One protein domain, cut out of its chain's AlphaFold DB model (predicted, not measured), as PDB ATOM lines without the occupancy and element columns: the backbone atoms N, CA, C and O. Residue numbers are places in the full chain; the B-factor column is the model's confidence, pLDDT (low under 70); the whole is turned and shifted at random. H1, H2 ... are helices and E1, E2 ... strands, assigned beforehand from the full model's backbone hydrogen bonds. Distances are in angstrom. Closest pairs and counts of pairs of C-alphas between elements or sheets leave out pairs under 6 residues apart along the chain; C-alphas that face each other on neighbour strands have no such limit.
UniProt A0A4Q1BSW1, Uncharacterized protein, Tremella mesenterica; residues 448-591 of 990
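AT A GLANCE: This is residues 448 to 591 of the 990 residues of an uncharacterized protein of Tremella mesenterica (UniProt A0A4Q1BSW1). A strongly twisted wall of five strands, E3, E2, E1, E4 and E7, has the long hairpin E5 and E6 over one face, an uneven sandwich only partly face to face, with E3 apart from both strands of the hairpin. The short helices H1, H2 and H3 gather at one end, and H4 lies at the opposite end, where the long link of residues 491 to 509 also runs. The printed part has 144 residues, with E1 E2 E3 E4 H1 E5 E6 H2 H3 E7 H4 along it, and is mixed, helices and strands. Both sheets are antiparallel. The whole is compact, with a radius of gyration of the C-alphas of 15.6 A, and flat, spanning 45 by 39 by 20 A.

HOW THE PARTS SIT: Begin with the sheet whose order is E3 (residues 484 to 490), E2 (464 to 477), E1 (452 to 458), E4 (510 to 514) and E7 (563 to 567). E1, E2 and E3 form a meander, each strand the antiparallel neighbour of the one before; with E4, the antiparallel neighbour of E1, they make a Greek key. Look for N 472 and O 488 at 2.9 A between E2 and E3, N 454 and O 469 at 2.9 A between E1 and E2, N 453 and O 512 at 2.9 A between E1 and E4, and N 511 and O 566 at 2.8 A between E4 and E7. E2 bends by 71 degrees at residue 468. The hairpin of E5 (527 to 534) and E6 (538 to 545) has N 530 and O 542 at 3.0 A. It faces the large sheet as a sandwich, two sheets face to face, their facing parts 9.0 A centre to centre; the closest C-alphas of E2 and E6 are Gly 467 and Leu 541, 4.5 A. H1 (522 to 526) and H2 (548 to 552) are close but not clearly touching, with C-alphas of Tyr 526 and Ala 549 closest at 5.2 A. H3 (555 to 560) and H4 (579 to 586) are apart, and neither is on the large sheet. In H2, H3 and H4 every O i to N i+4 pair is within hydrogen-bond range; H1 has 0 of 1, but 2 of 2 O i to N i+3 pairs.

IN THESE COORDINATES: Find C-alpha 452 at (171.085, 250.882, 339.167), where E1 begins its 17.5 A. E2 measures 31.7 A, E3 16.9 A, E4 and E7 13.6 A each, E5 20.6 A and E6 22.4 A. H4 runs 10.6 A to C-alpha 586 at (168.404, 230.204, 351.468).

THE WHOLE: The C-alphas of Glu 551 and Asp 585 are the two farthest apart, 48.1 A. The printed part has no cut. The links E3 to E4 and E7 to H4 are long. The model's pLDDT is under 70 at residues 495 to 503, 534 to 537 and 589 to 591.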
ATOM      1  N   PRO A 448     162.331 258.053 345.152       94.75
ATOM      2  CA  PRO A 448     163.110 259.281 344.969       94.75
ATOM      3  C   PRO A 448     164.307 259.102 344.034       94.75
ATOM      4  O   PRO A 448     164.710 260.049 343.360       94.75
ATOM      5  N   ARG A 449     164.854 257.880 343.963       95.25
ATOM      6  CA  ARG A 449     165.980 257.511 343.099       95.25
ATOM      7  C   ARG A 449     165.548 256.574 341.968       95.25
ATOM      8  O   ARG A 449     164.697 255.699 342.159       95.25
ATOM      9  N   TRP A 450     166.151 256.763 340.797       96.06
ATOM     10  CA  TRP A 450     166.153 255.819 339.681       96.06
ATOM     11  C   TRP A 450     166.965 254.566 340.040       96.06
ATOM     12  O   TRP A 450     167.636 254.522 341.069       96.06
ATOM     13  N   MET A 451     166.869 253.519 339.223       95.81
ATOM     14  CA  MET A 451     167.512 252.237 339.516       95.81
ATOM     15  C   MET A 451     169.039 252.259 339.303       95.81
ATOM     16  O   MET A 451     169.639 253.260 338.912       95.81
ATOM     17  N   SER A 452     169.698 251.135 339.567       96.56
ATOM     18  CA  SER A 452     171.085 250.882 339.167       96.56
ATOM     19  C   SER A 452     171.257 249.440 338.696       96.56
ATOM     20  O   SER A 452     170.504 248.562 339.104       96.56
ATOM     21  N   ALA A 453     172.258 249.161 337.865       97.50
ATOM     22  CA  ALA A 453     172.562 247.791 337.461       97.50
ATOM     23  C   ALA A 453     173.484 247.132 338.499       97.50
ATOM     24  O   ALA A 453     174.512 247.700 338.856       97.50
ATOM     25  N   LEU A 454     173.156 245.927 338.968       97.50
ATOM     26  CA  LEU A 454     173.980 245.137 339.892       97.50
ATOM     27  C   LEU A 454     174.411 243.822 339.229       97.50
ATOM     28  O   LEU A 454     173.614 243.135 338.587       97.50
ATOM     29  N   GLY A 455     175.690 243.478 339.379       95.62
ATOM     30  CA  GLY A 455     176.265 242.236 338.870       95.62
ATOM     31  C   GLY A 455     177.770 242.143 339.096       95.62
ATOM     32  O   GLY A 455     178.246 242.290 340.225       95.62
ATOM     33  N   PHE A 456     178.530 241.844 338.042       93.56
ATOM     34  CA  PHE A 456     179.952 241.507 338.151       93.56
ATOM     35  C   PHE A 456     180.771 241.856 336.900       93.56
ATOM     36  O   PHE A 456     180.261 242.254 335.854       93.56
ATOM     37  N   LYS A 457     182.089 241.673 337.018       93.19
ATOM     38  CA  LYS A 457     183.070 241.829 335.937       93.19
ATOM     39  C   LYS A 457     183.165 240.557 335.096       93.19
ATOM     40  O   LYS A 457     183.677 239.541 335.568       93.19
ATOM     41  N   ASN A 458     182.716 240.593 333.843       82.62
ATOM     42  CA  ASN A 458     182.796 239.436 332.960       82.62
ATOM     43  C   ASN A 458     184.244 239.180 332.505       82.62
ATOM     44  O   ASN A 458     184.755 239.808 331.576       82.62
ATOM     45  N   GLY A 459     184.904 238.214 333.148       77.94
ATOM     46  CA  GLY A 459     186.267 237.791 332.811       77.94
ATOM     47  C   GLY A 459     186.432 237.227 331.393       77.94
ATOM     48  O   GLY A 459     187.551 237.211 330.890       77.94
ATOM     49  N   PHE A 460     185.345 236.819 330.727       72.00
ATOM     50  CA  PHE A 460     185.362 236.414 329.315       72.00
ATOM     51  C   PHE A 460     185.383 237.606 328.336       72.00
ATOM     52  O   PHE A 460     185.650 237.419 327.153       72.00
ATOM     53  N   GLU A 461     185.136 238.828 328.818       79.06
ATOM     54  CA  GLU A 461     185.044 240.066 328.028       79.06
ATOM     55  C   GLU A 461     185.985 241.148 328.587       79.06
ATOM     56  O   GLU A 461     185.599 242.301 328.762       79.06
ATOM     57  N   ASN A 462     187.223 240.769 328.930       83.75
ATOM     58  CA  ASN A 462     188.256 241.661 329.484       83.75
ATOM     59  C   ASN A 462     187.832 242.454 330.743       83.75
ATOM     60  O   ASN A 462     188.415 243.494 331.045       83.75
ATOM     61  N   GLY A 463     186.832 241.980 331.494       87.44
ATOM     62  CA  GLY A 463     186.286 242.709 332.640       87.44
ATOM     63  C   GLY A 463     185.251 243.778 332.273       87.44
ATOM     64  O   GLY A 463     185.093 244.747 333.018       87.44
ATOM     65  N   ARG A 464     184.519 243.616 331.163       93.06
ATOM     66  CA  ARG A 464     183.276 244.368 330.930       93.06
ATOM     67  C   ARG A 464     182.294 244.158 332.092       93.06
ATOM     68  O   ARG A 464     182.230 243.070 332.665       93.06
ATOM     69  N   PHE A 465     181.537 245.194 332.445       96.06
ATOM     70  CA  PHE A 465     180.441 245.084 333.404       96.06
ATOM     71  C   PHE A 465     179.281 244.261 332.827       96.06
ATOM     72  O   PHE A 465     178.795 244.558 331.739       96.06
ATOM     73  N   CYS A 466     178.821 243.258 333.572       93.69
ATOM     74  CA  CYS A 466     177.611 242.500 333.283       93.69
ATOM     75  C   CYS A 466     176.694 242.563 334.510       93.69
ATOM     76  O   CYS A 466     176.914 241.860 335.503       93.69
ATOM     77  N   GLY A 467     175.679 243.424 334.452       95.38
ATOM     78  CA  GLY A 467     174.574 243.428 335.403       95.38
ATOM     79  C   GLY A 467     173.621 242.270 335.120       95.38
ATOM     80  O   GLY A 467     173.393 241.920 333.968       95.38
ATOM     81  N   HIS A 468     173.034 241.677 336.152       91.94
ATOM     82  CA  HIS A 468     171.963 240.670 336.018       91.94
ATOM     83  C   HIS A 468     170.737 240.980 336.886       91.94
ATOM     84  O   HIS A 468     169.740 240.258 336.872       91.94
ATOM     85  N   THR A 469     170.840 242.073 337.637       94.56
ATOM     86  CA  THR A 469     169.896 242.541 338.636       94.56
ATOM     87  C   THR A 469     169.651 244.029 338.430       94.56
ATOM     88  O   THR A 469     170.600 244.796 338.235       94.56
ATOM     89  N   VAL A 470     168.394 244.444 338.549       96.19
ATOM     90  CA  VAL A 470     168.010 245.842 338.748       96.19
ATOM     91  C   VAL A 470     167.984 246.106 340.255       96.19
ATOM     92  O   VAL A 470     167.253 245.467 341.008       96.19
ATOM     93  N   LEU A 471     168.841 247.017 340.706       96.88
ATOM     94  CA  LEU A 471     168.953 247.455 342.092       96.88
ATOM     95  C   LEU A 471     168.070 248.686 342.299       96.88
ATOM     96  O   LEU A 471     168.214 249.680 341.585       96.88
ATOM     97  N   GLN A 472     167.166 248.625 343.272       96.88
ATOM     98  CA  GLN A 472     166.177 249.672 343.529       96.88
ATOM     99  C   GLN A 472     166.213 250.153 344.983       96.88
ATOM    100  O   GLN A 472     166.631 249.441 345.901       96.88
ATOM    101  N   TYR A 473     165.833 251.416 345.163       96.50
ATOM    102  CA  TYR A 473     166.152 252.217 346.342       96.50
ATOM    103  C   TYR A 473     165.016 252.294 347.366       96.50
ATOM    104  O   TYR A 473     163.872 251.936 347.098       96.50
ATOM    105  N   ASP A 474     165.383 252.722 348.566       96.19
ATOM    106  CA  ASP A 474     164.513 252.963 349.712       96.19
ATOM    107  C   ASP A 474     163.594 254.191 349.488       96.19
ATOM    108  O   ASP A 474     163.796 254.981 348.565       96.19
ATOM    109  N   LEU A 475     162.578 254.358 350.340       96.25
ATOM    110  CA  LEU A 475     161.683 255.525 350.368       96.25
ATOM    111  C   LEU A 475     162.002 256.497 351.515       96.25
ATOM    112  O   LEU A 475     161.270 257.473 351.714       96.25
ATOM    113  N   VAL A 476     163.054 256.220 352.293       94.06
ATOM    114  CA  VAL A 476     163.561 257.096 353.354       94.06
ATOM    115  C   VAL A 476     165.088 257.219 353.310       94.06
ATOM    116  O   VAL A 476     165.807 256.264 353.010       94.06
ATOM    117  N   ILE A 477     165.579 258.407 353.661       91.88
ATOM    118  CA  ILE A 477     166.981 258.648 354.018       91.88
ATOM    119  C   ILE A 477     167.146 258.238 355.488       91.88
ATOM    120  O   ILE A 477     166.347 258.656 356.332       91.88
ATOM    121  N   HIS A 478     168.137 257.399 355.802       85.31
ATOM    122  CA  HIS A 478     168.354 256.905 357.169       85.31
ATOM    123  C   HIS A 478     169.206 257.885 357.987       85.31
ATOM    124  O   HIS A 478     169.872 258.768 357.443       85.31
ATOM    125  N   GLU A 479     169.170 257.769 359.318       83.81
ATOM    126  CA  GLU A 479     169.906 258.693 360.189       83.81
ATOM    127  C   GLU A 479     171.423 258.606 359.942       83.81
ATOM    128  O   GLU A 479     172.028 257.540 360.050       83.81
ATOM    129  N   GLY A 480     172.030 259.757 359.633       82.12
ATOM    130  CA  GLY A 480     173.458 259.883 359.337       82.12
ATOM    131  C   GLY A 480     173.832 259.821 357.851       82.12
ATOM    132  O   GLY A 480     175.018 259.934 357.557       82.12
ATOM    133  N   GLU A 481     172.865 259.679 356.938       85.25
ATOM    134  CA  GLU A 481     173.105 259.564 355.489       85.25
ATOM    135  C   GLU A 481     172.670 260.798 354.691       85.25
ATOM    136  O   GLU A 481     171.867 261.612 355.152       85.25
ATOM    137  N   GLU A 482     173.176 260.915 353.460       85.62
ATOM    138  CA  GLU A 482     172.796 261.988 352.530       85.62
ATOM    139  C   GLU A 482     171.682 261.591 351.541       85.62
ATOM    140  O   GLU A 482     171.075 262.478 350.936       85.62
ATOM    141  N   ARG A 483     171.418 260.289 351.334       89.56
ATOM    142  CA  ARG A 483     170.461 259.766 350.334       89.56
ATOM    143  C   ARG A 483     169.816 258.444 350.762       89.56
ATOM    144  O   ARG A 483     170.257 257.791 351.700       89.56
ATOM    145  N   GLU A 484     168.793 258.018 350.029       94.06
ATOM    146  CA  GLU A 484     168.112 256.735 350.208       94.06
ATOM    147  C   GLU A 484     169.052 255.565 349.872       94.06
ATOM    148  O   GLU A 484     169.658 255.533 348.795       94.06
ATOM    149  N   ARG A 485     169.164 254.574 350.763       93.19
ATOM    150  CA  ARG A 485     169.930 253.333 350.532       93.19
ATOM    151  C   ARG A 485     169.320 252.468 349.424       93.19
ATOM    152  O   ARG A 485     168.124 252.559 349.163       93.19
ATOM    153  N   PRO A 486     170.077 251.539 348.818       95.94
ATOM    154  CA  PRO A 486     169.476 250.394 348.142       95.94
ATOM    155  C   PRO A 486     168.595 249.577 349.105       95.94
ATOM    156  O   PRO A 486     168.909 249.442 350.296       95.94
ATOM    157  N   LEU A 487     167.500 249.015 348.593       97.31
ATOM    158  CA  LEU A 487     166.581 248.171 349.363       97.31
ATOM    159  C   LEU A 487     166.171 246.889 348.626       97.31
ATOM    160  O   LEU A 487     166.015 245.877 349.298       97.31
ATOM    161  N   PHE A 488     166.051 246.892 347.295       98.00
ATOM    162  CA  PHE A 488     165.529 245.761 346.513       98.00
ATOM    163  C   PHE A 488     166.528 245.254 345.458       98.00
ATOM    164  O   PHE A 488     167.042 246.036 344.658       98.00
ATOM    165  N   VAL A 489     166.785 243.942 345.458       97.38
ATOM    166  CA  VAL A 489     167.660 243.201 344.530       97.38
ATOM    167  C   VAL A 489     166.774 242.404 343.567       97.38
ATOM    168  O   VAL A 489     166.529 241.210 343.761       97.38
ATOM    169  N   HIS A 490     166.273 243.069 342.525       95.31
ATOM    170  CA  HIS A 490     165.392 242.462 341.529       95.31
ATOM    171  C   HIS A 490     166.218 241.748 340.447       95.31
ATOM    172  O   HIS A 490     166.670 242.353 339.473       95.31
ATOM    173  N   SER A 491     166.445 240.444 340.630       90.38
ATOM    174  CA  SER A 491     167.385 239.600 339.864       90.38
ATOM    175  C   SER A 491     166.838 239.164 338.494       90.38
ATOM    176  O   SER A 491     166.935 238.003 338.088       90.38
ATOM    177  N   ASN A 492     166.228 240.108 337.779       84.25
ATOM    178  CA  ASN A 492     165.357 239.881 336.629       84.25
ATOM    179  C   ASN A 492     166.027 239.220 335.405       84.25
ATOM    180  O   ASN A 492     165.324 238.564 334.633       84.25
ATOM    181  N   LEU A 493     167.351 239.330 335.232       82.75
ATOM    182  CA  LEU A 493     168.105 238.667 334.156       82.75
ATOM    183  C   LEU A 493     168.884 237.425 334.617       82.75
ATOM    184  O   LEU A 493     169.361 236.668 333.774       82.75
ATOM    185  N   LEU A 494     168.993 237.161 335.922       78.56
ATOM    186  CA  LEU A 494     169.805 236.061 336.461       78.56
ATOM    187  C   LEU A 494     169.348 234.672 335.969       78.56
ATOM    188  O   LEU A 494     170.168 233.797 335.694       78.56
ATOM    189  N   LYS A 495     168.039 234.501 335.753       66.81
ATOM    190  CA  LYS A 495     167.416 233.313 335.128       66.81
ATOM    191  C   LYS A 495     167.736 233.126 333.632       66.81
ATOM    192  O   LYS A 495     167.294 232.163 333.016       66.81
ATOM    193  N   HIS A 496     168.500 234.043 333.040       64.94
ATOM    194  CA  HIS A 496     168.966 234.010 331.652       64.94
ATOM    195  C   HIS A 496     170.504 233.973 331.554       64.94
ATOM    196  O   HIS A 496     171.065 234.265 330.494       64.94
ATOM    197  N   MET A 497     171.185 233.619 332.656       62.25
ATOM    198  CA  MET A 497     172.636 233.707 332.799       62.25
ATOM    199  C   MET A 497     173.365 232.353 332.814       62.25
ATOM    200  O   MET A 497     172.963 231.408 333.490       62.25
ATOM    201  N   GLY A 498     174.515 232.287 332.133       53.53
ATOM    202  CA  GLY A 498     175.455 231.161 332.204       53.53
ATOM    203  C   GLY A 498     176.274 231.148 333.503       53.53
ATOM    204  O   GLY A 498     177.000 232.104 333.792       53.53
ATOM    205  N   SER A 499     176.205 230.046 334.259       55.34
ATOM    206  CA  SER A 499     176.779 229.905 335.610       55.34
ATOM    207  C   SER A 499     178.308 229.852 335.679       55.34
ATOM    208  O   SER A 499     178.874 230.291 336.673       55.34
ATOM    209  N   ALA A 500     178.999 229.345 334.654       47.88
ATOM    210  CA  ALA A 500     180.395 228.899 334.756       47.88
ATOM    211  C   ALA A 500     181.349 229.901 335.449       47.88
ATOM    212  O   ALA A 500     181.520 231.040 335.002       47.88
ATOM    213  N   ASN A 501     182.038 229.469 336.506       50.03
ATOM    214  CA  ASN A 501     182.908 230.257 337.391       50.03
ATOM    215  C   ASN A 501     182.224 231.337 338.266       50.03
ATOM    216  O   ASN A 501     182.951 232.015 339.003       50.03
ATOM    217  N   LEU A 502     180.896 231.506 338.220       61.69
ATOM    218  CA  LEU A 502     180.117 232.282 339.201       61.69
ATOM    219  C   LEU A 502     179.733 231.395 340.395       61.69
ATOM    220  O   LEU A 502     179.754 230.172 340.321       61.69
ATOM    221  N   GLY A 503     179.428 232.028 341.520       63.03
ATOM    222  CA  GLY A 503     179.262 231.397 342.828       63.03
ATOM    223  C   GLY A 503     179.541 232.429 343.919       63.03
ATOM    224  O   GLY A 503     179.795 233.584 343.584       63.03
ATOM    225  N   ARG A 504     179.540 232.012 345.192       79.81
ATOM    226  CA  ARG A 504     179.769 232.896 346.353       79.81
ATOM    227  C   ARG A 504     180.995 233.805 346.184       79.81
ATOM    228  O   ARG A 504     182.069 233.352 345.775       79.81
ATOM    229  N   GLY A 505     180.820 235.076 346.535       83.19
ATOM    230  CA  GLY A 505     181.812 236.144 346.410       83.19
ATOM    231  C   GLY A 505     182.073 236.602 344.970       83.19
ATOM    232  O   GLY A 505     183.128 237.186 344.708       83.19
ATOM    233  N   LYS A 506     181.181 236.293 344.018       84.31
ATOM    234  CA  LYS A 506     181.367 236.611 342.588       84.31
ATOM    235  C   LYS A 506     180.097 237.055 341.868       84.31
ATOM    236  O   LYS A 506     180.220 237.606 340.775       84.31
ATOM    237  N   LEU A 507     178.910 236.812 342.421       87.12
ATOM    238  CA  LEU A 507     177.650 237.100 341.741       87.12
ATOM    239  C   LEU A 507     177.208 238.559 341.915       87.12
ATOM    240  O   LEU A 507     176.824 239.199 340.936       87.12
ATOM    241  N   PHE A 508     177.288 239.094 343.134       95.00
ATOM    242  CA  PHE A 508     176.831 240.445 343.473       95.00
ATOM    243  C   PHE A 508     178.037 241.294 343.897       95.00
ATOM    244  O   PHE A 508     178.234 241.564 345.074       95.00
ATOM    245  N   THR A 509     178.896 241.682 342.946       96.12
ATOM    246  CA  THR A 509     180.205 242.294 343.265       96.12
ATOM    247  C   THR A 509     180.332 243.771 342.913       96.12
ATOM    248  O   THR A 509     181.097 244.468 343.575       96.12
ATOM    249  N   HIS A 510     179.615 244.261 341.897       97.62
ATOM    250  CA  HIS A 510     179.710 245.639 341.403       97.62
ATOM    251  C   HIS A 510     178.325 246.211 341.073       97.62
ATOM    252  O   HIS A 510     177.487 245.517 340.495       97.62
ATOM    253  N   VAL A 511     178.122 247.493 341.377       97.75
ATOM    254  CA  VAL A 511     176.968 248.308 340.965       97.75
ATOM    255  C   VAL A 511     177.426 249.316 339.909       97.75
ATOM    256  O   VAL A 511     178.436 249.980 340.126       97.75
ATOM    257  N   LYS A 512     176.689 249.470 338.802       97.75
ATOM    258  CA  LYS A 512     176.874 250.536 337.801       97.75
ATOM    259  C   LYS A 512     175.662 251.477 337.824       97.75
ATOM    260  O   LYS A 512     174.525 251.006 337.743       97.75
ATOM    261  N   ARG A 513     175.887 252.788 337.975       95.69
ATOM    262  CA  ARG A 513     174.833 253.801 338.191       95.69
ATOM    263  C   ARG A 513     175.179 255.177 337.618       95.69
ATOM    264  O   ARG A 513     176.311 255.412 337.213       95.69
ATOM    265  N   MET A 514     174.220 256.099 337.675       95.75
ATOM    266  CA  MET A 514     174.449 257.541 337.503       95.75
ATOM    267  C   MET A 514     174.722 258.198 338.875       95.75
ATOM    268  O   MET A 514     174.136 257.784 339.873       95.75
ATOM    269  N   SER A 515     175.599 259.205 338.962       93.50
ATOM    270  CA  SER A 515     175.964 259.860 340.237       93.50
ATOM    271  C   SER A 515     174.899 260.834 340.764       93.50
ATOM    272  O   SER A 515     174.786 261.034 341.978       93.50
ATOM    273  N   LEU A 516     174.096 261.430 339.877       93.81
ATOM    274  CA  LEU A 516     172.838 262.108 340.196       93.81
ATOM    275  C   LEU A 516     171.685 261.222 339.721       93.81
ATOM    276  O   LEU A 516     171.212 261.331 338.594       93.81
ATOM    277  N   ASP A 517     171.259 260.312 340.587       94.12
ATOM    278  CA  ASP A 517     170.246 259.299 340.304       94.12
ATOM    279  C   ASP A 517     168.864 259.633 340.884       94.12
ATOM    280  O   ASP A 517     168.038 258.741 341.019       94.12
ATOM    281  N   ALA A 518     168.565 260.898 341.203       94.94
ATOM    282  CA  ALA A 518     167.200 261.300 341.559       94.94
ATOM    283  C   ALA A 518     166.252 261.061 340.366       94.94
ATOM    284  O   ALA A 518     166.566 261.444 339.243       94.94
ATOM    285  N   SER A 519     165.091 260.438 340.569       93.69
ATOM    286  CA  SER A 519     164.271 259.893 339.470       93.69
ATOM    287  C   SER A 519     163.766 260.945 338.468       93.69
ATOM    288  O   SER A 519     163.587 260.630 337.290       93.69
ATOM    289  N   HIS A 520     163.616 262.202 338.896       92.00
ATOM    290  CA  HIS A 520     163.220 263.342 338.056       92.00
ATOM    291  C   HIS A 520     164.396 264.189 337.518       92.00
ATOM    292  O   HIS A 520     164.160 265.247 336.930       92.00
ATOM    293  N   GLU A 521     165.649 263.770 337.731       94.12
ATOM    294  CA  GLU A 521     166.858 264.501 337.328       94.12
ATOM    295  C   GLU A 521     166.950 264.654 335.790       94.12
ATOM    296  O   GLU A 521     167.071 263.648 335.083       94.12
ATOM    297  N   PRO A 522     166.922 265.887 335.234       92.62
ATOM    298  CA  PRO A 522     166.880 266.101 333.785       92.62
ATOM    299  C   PRO A 522     168.084 265.555 333.011       92.62
ATOM    300  O   PRO A 522     167.939 265.221 331.835       92.62
ATOM    301  N   THR A 523     169.266 265.439 333.625       92.75
ATOM    302  CA  THR A 523     170.433 264.837 332.957       92.75
ATOM    303  C   THR A 523     170.264 263.337 332.705       92.75
ATOM    304  O   THR A 523     170.847 262.829 331.747       92.75
ATOM    305  N   LEU A 524     169.400 262.632 333.452       94.50
ATOM    306  CA  LEU A 524     169.066 261.230 333.166       94.50
ATOM    307  C   LEU A 524     168.319 261.050 331.836       94.50
ATOM    308  O   LEU A 524     168.255 259.937 331.326       94.50
ATOM    309  N   ASN A 525     167.819 262.129 331.223       94.69
ATOM    310  CA  ASN A 525     167.265 262.097 329.866       94.69
ATOM    311  C   ASN A 525     168.315 261.715 328.803       94.69
ATOM    312  O   ASN A 525     167.933 261.456 327.669       94.69
ATOM    313  N   TYR A 526     169.608 261.697 329.151       94.25
ATOM    314  CA  TYR A 526     170.691 261.252 328.268       94.25
ATOM    315  C   TYR A 526     171.350 259.932 328.711       94.25
ATOM    316  O   TYR A 526     172.246 259.424 328.028       94.25
ATOM    317  N   ALA A 527     170.922 259.373 329.849       93.19
ATOM    318  CA  ALA A 527     171.355 258.057 330.303       93.19
ATOM    319  C   ALA A 527     170.731 256.960 329.429       93.19
ATOM    320  O   ALA A 527     169.637 257.115 328.892       93.19
ATOM    321  N   HIS A 528     171.433 255.843 329.282       90.94
ATOM    322  CA  HIS A 528     171.041 254.732 328.427       90.94
ATOM    323  C   HIS A 528     171.336 253.424 329.150       90.94
ATOM    324  O   HIS A 528     172.495 253.081 329.381       90.94
ATOM    325  N   ALA A 529     170.277 252.707 329.517       92.00
ATOM    326  CA  ALA A 529     170.349 251.360 330.062       92.00
ATOM    327  C   ALA A 529     169.906 250.369 328.981       92.00
ATOM    328  O   ALA A 529     168.868 250.562 328.353       92.00
ATOM    329  N   TRP A 530     170.689 249.316 328.745       90.50
ATOM    330  CA  TRP A 530     170.387 248.338 327.699       90.50
ATOM    331  C   TRP A 530     170.827 246.928 328.084       90.50
ATOM    332  O   TRP A 530     171.775 246.731 328.845       90.50
ATOM    333  N   VAL A 531     170.152 245.933 327.510       89.62
ATOM    334  CA  VAL A 531     170.538 244.526 327.639       89.62
ATOM    335  C   VAL A 531     171.412 244.130 326.450       89.62
ATOM    336  O   VAL A 531     171.111 244.458 325.303       89.62
ATOM    337  N   TYR A 532     172.505 243.418 326.711       86.69
ATOM    338  CA  TYR A 532     173.381 242.837 325.697       86.69
ATOM    339  C   TYR A 532     173.641 241.353 325.995       86.69
ATOM    340  O   TYR A 532     173.590 240.926 327.144       86.69
ATOM    341  N   ASN A 533     173.933 240.552 324.967       80.75
ATOM    342  CA  ASN A 533     174.336 239.157 325.159       80.75
ATOM    343  C   ASN A 533     175.853 239.074 325.376       80.75
ATOM    344  O   ASN A 533     176.621 239.224 324.425       80.75
ATOM    345  N   GLY A 534     176.275 238.848 326.620       67.94
ATOM    346  CA  GLY A 534     177.677 238.738 327.007       67.94
ATOM    347  C   GLY A 534     178.271 237.353 326.761       67.94
ATOM    348  O   GLY A 534     177.631 236.319 326.991       67.94
ATOM    349  N   ALA A 535     179.530 237.322 326.317       62.41
ATOM    350  CA  ALA A 535     180.252 236.092 326.005       62.41
ATOM    351  C   ALA A 535     180.293 235.138 327.213       62.41
ATOM    352  O   ALA A 535     180.719 235.511 328.309       62.41
ATOM    353  N   ALA A 536     179.809 233.908 326.996       60.25
ATOM    354  CA  ALA A 536     179.592 232.867 328.010       60.25
ATOM    355  C   ALA A 536     178.718 233.278 329.222       60.25
ATOM    356  O   ALA A 536     178.674 232.550 330.214       60.25
ATOM    357  N   ARG A 537     177.995 234.407 329.138       64.19
ATOM    358  CA  ARG A 537     177.105 234.913 330.193       64.19
ATOM    359  C   ARG A 537     175.637 234.982 329.819       64.19
ATOM    360  O   ARG A 537     174.838 234.819 330.726       64.19
ATOM    361  N   GLY A 538     175.268 235.127 328.549       73.31
ATOM    362  CA  GLY A 538     173.863 235.359 328.196       73.31
ATOM    363  C   GLY A 538     173.487 236.817 328.453       73.31
ATOM    364  O   GLY A 538     174.317 237.695 328.227       73.31
ATOM    365  N   MET A 539     172.263 237.095 328.898       81.88
ATOM    366  CA  MET A 539     171.793 238.481 329.007       81.88
ATOM    367  C   MET A 539     172.439 239.238 330.177       81.88
ATOM    368  O   MET A 539     172.367 238.815 331.330       81.88
ATOM    369  N   CYS A 540     173.036 240.384 329.853       90.06
ATOM    370  CA  CYS A 540     173.698 241.319 330.754       90.06
ATOM    371  C   CYS A 540     173.076 242.718 330.600       90.06
ATOM    372  O   CYS A 540     173.003 243.233 329.487       90.06
ATOM    373  N   LEU A 541     172.680 243.356 331.701       94.62
ATOM    374  CA  LEU A 541     172.321 244.776 331.762       94.62
ATOM    375  C   LEU A 541     173.595 245.632 331.864       94.62
ATOM    376  O   LEU A 541     174.473 245.352 332.683       94.62
ATOM    377  N   ASP A 542     173.679 246.685 331.059       94.56
ATOM    378  CA  ASP A 542     174.728 247.710 331.095       94.56
ATOM    379  C   ASP A 542     174.067 249.104 331.106       94.56
ATOM    380  O   ASP A 542     172.908 249.252 330.708       94.56
ATOM    381  N   LEU A 543     174.778 250.115 331.606       93.94
ATOM    382  CA  LEU A 543     174.256 251.475 331.811       93.94
ATOM    383  C   LEU A 543     175.342 252.507 331.535       93.94
ATOM    384  O   LEU A 543     176.405 252.446 332.145       93.94
ATOM    385  N   ASP A 544     175.103 253.447 330.628       93.19
ATOM    386  CA  ASP A 544     176.102 254.434 330.208       93.19
ATOM    387  C   ASP A 544     175.445 255.683 329.593       93.19
ATOM    388  O   ASP A 544     174.221 255.821 329.596       93.19
ATOM    389  N   TRP A 545     176.239 256.599 329.043       92.31
ATOM    390  CA  TRP A 545     175.737 257.729 328.257       92.31
ATOM    391  C   TRP A 545     175.386 257.325 326.810       92.31
ATOM    392  O   TRP A 545     176.185 256.660 326.149       92.31
ATOM    393  N   HIS A 546     174.254 257.793 326.253       91.56
ATOM    394  CA  HIS A 546     174.059 257.749 324.789       91.56
ATOM    395  C   HIS A 546     174.742 258.942 324.088       91.56
ATOM    396  O   HIS A 546     174.982 259.967 324.726       91.56
ATOM    397  N   PRO A 547     175.051 258.871 322.772       88.44
ATOM    398  CA  PRO A 547     175.912 259.857 322.104       88.44
ATOM    399  C   PRO A 547     175.491 261.327 322.254       88.44
ATOM    400  O   PRO A 547     176.349 262.187 322.442       88.44
ATOM    401  N   LEU A 548     174.183 261.620 322.269       90.69
ATOM    402  CA  LEU A 548     173.683 262.991 322.437       90.69
ATOM    403  C   LEU A 548     174.049 263.607 323.800       90.69
ATOM    404  O   LEU A 548     174.077 264.829 323.901       90.69
ATOM    405  N   ALA A 549     174.413 262.819 324.820       89.62
ATOM    406  CA  ALA A 549     174.977 263.336 326.071       89.62
ATOM    407  C   ALA A 549     176.242 264.183 325.833       89.62
ATOM    408  O   ALA A 549     176.493 265.145 326.556       89.62
ATOM    409  N   TYR A 550     177.034 263.850 324.808       88.00
ATOM    410  CA  TYR A 550     178.253 264.575 324.437       88.00
ATOM    411  C   TYR A 550     177.971 265.824 323.587       88.00
ATOM    412  O   TYR A 550     178.758 266.768 323.606       88.00
ATOM    413  N   GLU A 551     176.831 265.855 322.892       89.25
ATOM    414  CA  GLU A 551     176.398 266.959 322.020       89.25
ATOM    415  C   GLU A 551     175.512 267.993 322.736       89.25
ATOM    416  O   GLU A 551     175.522 269.172 322.380       89.25
ATOM    417  N   ARG A 552     174.713 267.554 323.721       90.12
ATOM    418  CA  ARG A 552     173.663 268.354 324.375       90.12
ATOM    419  C   ARG A 552     174.037 268.866 325.765       90.12
ATOM    420  O   ARG A 552     173.582 269.947 326.125       90.12
ATOM    421  N   LEU A 553     174.841 268.125 326.531       89.00
ATOM    422  CA  LEU A 553     175.341 268.576 327.836       89.00
ATOM    423  C   LEU A 553     176.643 269.379 327.680       89.00
ATOM    424  O   LEU A 553     177.384 269.229 326.705       89.00
ATOM    425  N   THR A 554     176.964 270.195 328.676       90.38
ATOM    426  CA  THR A 554     178.290 270.803 328.842       90.38
ATOM    427  C   THR A 554     179.269 269.843 329.524       90.38
ATOM    428  O   THR A 554     178.875 268.880 330.185       90.38
ATOM    429  N   ASP A 555     180.571 270.128 329.424       87.12
ATOM    430  CA  ASP A 555     181.590 269.392 330.189       87.12
ATOM    431  C   ASP A 555     181.389 269.532 331.704       87.12
ATOM    432  O   ASP A 555     181.665 268.594 332.443       87.12
ATOM    433  N   ALA A 556     180.855 270.666 332.173       88.31
ATOM    434  CA  ALA A 556     180.545 270.873 333.585       88.31
ATOM    435  C   ALA A 556     179.408 269.957 334.067       88.31
ATOM    436  O   ALA A 556     179.508 269.379 335.144       88.31
ATOM    437  N   GLU A 557     178.355 269.773 333.265       87.44
ATOM    438  CA  GLU A 557     177.265 268.844 333.587       87.44
ATOM    439  C   GLU A 557     177.745 267.385 333.566       87.44
ATOM    440  O   GLU A 557     177.422 266.638 334.485       87.44
ATOM    441  N   ARG A 558     178.592 266.992 332.600       87.12
ATOM    442  CA  ARG A 558     179.223 265.653 332.560       87.12
ATOM    443  C   ARG A 558     180.263 265.414 333.666       87.12
ATOM    444  O   ARG A 558     180.507 264.272 334.042       87.12
ATOM    445  N   GLU A 559     180.883 266.463 334.204       85.75
ATOM    446  CA  GLU A 559     181.766 266.368 335.376       85.75
ATOM    447  C   GLU A 559     180.999 266.320 336.710       85.75
ATOM    448  O   GLU A 559     181.568 265.917 337.724       85.75
ATOM    449  N   ILE A 560     179.711 266.675 336.724       87.88
ATOM    450  CA  ILE A 560     178.826 266.527 337.891       87.88
ATOM    451  C   ILE A 560     178.093 265.174 337.843       87.88
ATOM    452  O   ILE A 560     178.100 264.427 338.823       87.88
ATOM    453  N   GLN A 561     177.490 264.853 336.697       90.19
ATOM    454  CA  GLN A 561     176.741 263.625 336.436       90.19
ATOM    455  C   GLN A 561     177.656 262.588 335.770       90.19
ATOM    456  O   GLN A 561     177.981 262.690 334.586       90.19
ATOM    457  N   LYS A 562     178.080 261.581 336.535       90.88
ATOM    458  CA  LYS A 562     179.041 260.552 336.116       90.88
ATOM    459  C   LYS A 562     178.384 259.183 336.064       90.88
ATOM    460  O   LYS A 562     177.543 258.867 336.898       90.88
ATOM    461  N   VAL A 563     178.834 258.355 335.124       94.38
ATOM    462  CA  VAL A 563     178.598 256.909 335.170       94.38
ATOM    463  C   VAL A 563     179.585 256.332 336.184       94.38
ATOM    464  O   VAL A 563     180.794 256.326 335.953       94.38
ATOM    465  N   GLU A 564     179.080 255.910 337.336       95.38
ATOM    466  CA  GLU A 564     179.867 255.328 338.421       95.38
ATOM    467  C   GLU A 564     179.806 253.803 338.355       95.38
ATOM    468  O   GLU A 564     178.744 253.225 338.120       95.38
ATOM    469  N   GLU A 565     180.930 253.139 338.621       96.75
ATOM    470  CA  GLU A 565     180.988 251.694 338.825       96.75
ATOM    471  C   GLU A 565     181.691 251.415 340.159       96.75
ATOM    472  O   GLU A 565     182.844 251.800 340.358       96.75
ATOM    473  N   ILE A 566     180.966 250.805 341.096       96.12
ATOM    474  CA  ILE A 566     181.313 250.773 342.520       96.12
ATOM    475  C   ILE A 566     181.264 249.320 343.018       96.12
ATOM    476  O   ILE A 566     180.219 248.674 342.886       96.12
ATOM    477  N   PRO A 567     182.342 248.773 343.610       96.94
ATOM    478  CA  PRO A 567     182.295 247.479 344.287       96.94
ATOM    479  C   PRO A 567     181.278 247.493 345.438       96.94
ATOM    480  O   PRO A 567     181.241 248.456 346.200       96.94
ATOM    481  N   VAL A 568     180.488 246.431 345.631       95.94
ATOM    482  CA  VAL A 568     179.380 246.428 346.618       95.94
ATOM    483  C   VAL A 568     179.813 246.769 348.051       95.94
ATOM    484  O   VAL A 568     179.073 247.432 348.771       95.94
ATOM    485  N   GLY A 569     181.037 246.402 348.447       93.25
ATOM    486  CA  GLY A 569     181.623 246.739 349.753       93.25
ATOM    487  C   GLY A 569     182.046 248.206 349.923       93.25
ATOM    488  O   GLY A 569     182.607 248.555 350.956       93.25
ATOM    489  N   GLN A 570     181.822 249.056 348.916       93.88
ATOM    490  CA  GLN A 570     181.987 250.515 348.970       93.88
ATOM    491  C   GLN A 570     180.639 251.257 348.898       93.88
ATOM    492  O   GLN A 570     180.617 252.487 348.900       93.88
ATOM    493  N   ILE A 571     179.515 250.535 348.832       92.06
ATOM    494  CA  ILE A 571     178.177 251.128 348.885       92.06
ATOM    495  C   ILE A 571     177.872 251.569 350.324       92.06
ATOM    496  O   ILE A 571     178.133 250.845 351.288       92.06
ATOM    497  N   GLU A 572     177.317 252.774 350.452       83.38
ATOM    498  CA  GLU A 572     176.996 253.418 351.727       83.38
ATOM    499  C   GLU A 572     176.111 252.531 352.621       83.38
ATOM    500  O   GLU A 572     175.265 251.763 352.148       83.38
ATOM    501  N   GLY A 573     176.355 252.588 353.930       82.69
ATOM    502  CA  GLY A 573     175.628 251.794 354.918       82.69
ATOM    503  C   GLY A 573     175.924 250.291 354.938       82.69
ATOM    504  O   GLY A 573     175.316 249.590 355.742       82.69
ATOM    505  N   GLY A 574     176.822 249.778 354.083       87.56
ATOM    506  CA  GLY A 574     177.231 248.366 354.099       87.56
ATOM    507  C   GLY A 574     176.128 247.380 353.699       87.56
ATOM    508  O   GLY A 574     176.207 246.204 354.036       87.56
ATOM    509  N   VAL A 575     175.097 247.831 352.972       91.62
ATOM    510  CA  VAL A 575     173.828 247.097 352.748       91.62
ATOM    511  C   VAL A 575     173.935 245.730 352.047       91.62
ATOM    512  O   VAL A 575     172.940 245.018 351.970       91.62
ATOM    513  N   PHE A 576     175.113 245.360 351.541       95.56
ATOM    514  CA  PHE A 576     175.399 244.059 350.925       95.56
ATOM    515  C   PHE A 576     176.189 243.095 351.832       95.56
ATOM    516  O   PHE A 576     176.489 241.976 351.412       95.56
ATOM    517  N   GLU A 577     176.551 243.490 353.058       94.00
ATOM    518  CA  GLU A 577     177.322 242.642 353.975       94.00
ATOM    519  C   GLU A 577     176.555 241.349 354.314       94.00
ATOM    520  O   GLU A 577     175.426 241.372 354.800       94.00
ATOM    521  N   GLY A 578     177.154 240.198 353.986       92.44
ATOM    522  CA  GLY A 578     176.538 238.875 354.144       92.44
ATOM    523  C   GLY A 578     175.375 238.556 353.188       92.44
ATOM    524  O   GLY A 578     174.837 237.452 353.264       92.44
ATOM    525  N   PHE A 579     174.986 239.464 352.281       95.50
ATOM    526  CA  PHE A 579     173.823 239.271 351.405       95.50
ATOM    527  C   PHE A 579     173.994 238.099 350.426       95.50
ATOM    528  O   PHE A 579     173.114 237.245 350.334       95.50
ATOM    529  N   GLU A 580     175.120 238.041 349.705       92.94
ATOM    530  CA  GLU A 580     175.356 236.998 348.694       92.94
ATOM    531  C   GLU A 580     175.410 235.598 349.324       92.94
ATOM    532  O   GLU A 580     174.821 234.664 348.785       92.94
ATOM    533  N   ASP A 581     176.065 235.453 350.480       90.38
ATOM    534  CA  ASP A 581     176.116 234.181 351.203       90.38
ATOM    535  C   ASP A 581     174.723 233.728 351.647       90.38
ATOM    536  O   ASP A 581     174.315 232.620 351.297       90.38
ATOM    537  N   ALA A 582     173.962 234.611 352.304       89.25
ATOM    538  CA  ALA A 582     172.588 234.329 352.709       89.25
ATOM    539  C   ALA A 582     171.717 233.877 351.528       89.25
ATOM    540  O   ALA A 582     171.075 232.834 351.609       89.25
ATOM    541  N   TRP A 583     171.771 234.598 350.403       89.38
ATOM    542  CA  TRP A 583     171.021 234.262 349.193       89.38
ATOM    543  C   TRP A 583     171.338 232.846 348.675       89.38
ATOM    544  O   TRP A 583     170.430 232.108 348.282       89.38
ATOM    545  N   PHE A 584     172.606 232.417 348.718       81.81
ATOM    546  CA  PHE A 584     172.994 231.045 348.367       81.81
ATOM    547  C   PHE A 584     172.551 230.000 349.410       81.81
ATOM    548  O   PHE A 584     172.174 228.889 349.015       81.81
ATOM    549  N   ASP A 585     172.602 230.333 350.705       80.75
ATOM    550  CA  ASP A 585     172.177 229.471 351.823       80.75
ATOM    551  C   ASP A 585     170.655 229.236 351.835       80.75
ATOM    552  O   ASP A 585     170.192 228.128 352.102       80.75
ATOM    553  N   GLU A 586     169.870 230.251 351.482       83.62
ATOM    554  CA  GLU A 586     168.404 230.204 351.468       83.62
ATOM    555  C   GLU A 586     167.841 229.435 350.262       83.62
ATOM    556  O   GLU A 586     166.743 228.878 350.346       83.62
ATOM    557  N   GLY A 587     168.583 229.359 349.151       71.12
ATOM    558  CA  GLY A 587     168.180 228.573 347.978       71.12
ATOM    559  C   GLY A 587     168.624 229.088 346.608       71.12
ATOM    560  O   GLY A 587     168.420 228.374 345.631       71.12
ATOM    561  N   GLY A 588     169.254 230.262 346.503       71.31
ATOM    562  CA  GLY A 588     169.608 230.908 345.233       71.31
ATOM    563  C   GLY A 588     170.495 230.071 344.298       71.31
ATOM    564  O   GLY A 588     171.410 229.370 344.743       71.31
ATOM    565  N   ARG A 589     170.219 230.117 342.984       66.75
ATOM    566  CA  ARG A 589     170.886 229.328 341.921       66.75
ATOM    567  C   ARG A 589     171.126 230.154 340.645       66.75
ATOM    568  O   ARG A 589     170.510 231.197 340.451       66.75
ATOM    569  N   ILE A 590     172.012 229.659 339.775       60.56
ATOM    570  CA  ILE A 590     172.413 230.253 338.483       60.56
ATOM    571  C   ILE A 590     172.541 229.117 337.448       60.56
ATOM    572  O   ILE A 590     173.123 228.093 337.802       60.56
ATOM    573  N   GLY A 591     172.127 229.300 336.184       46.47
ATOM    574  CA  GLY A 591     172.575 228.459 335.050       46.47
ATOM    575  C   GLY A 591     171.494 227.831 334.148       46.47
ATOM    576  O   GLY A 591     170.305 228.040 334.367       46.47
TER     577      GLY A 591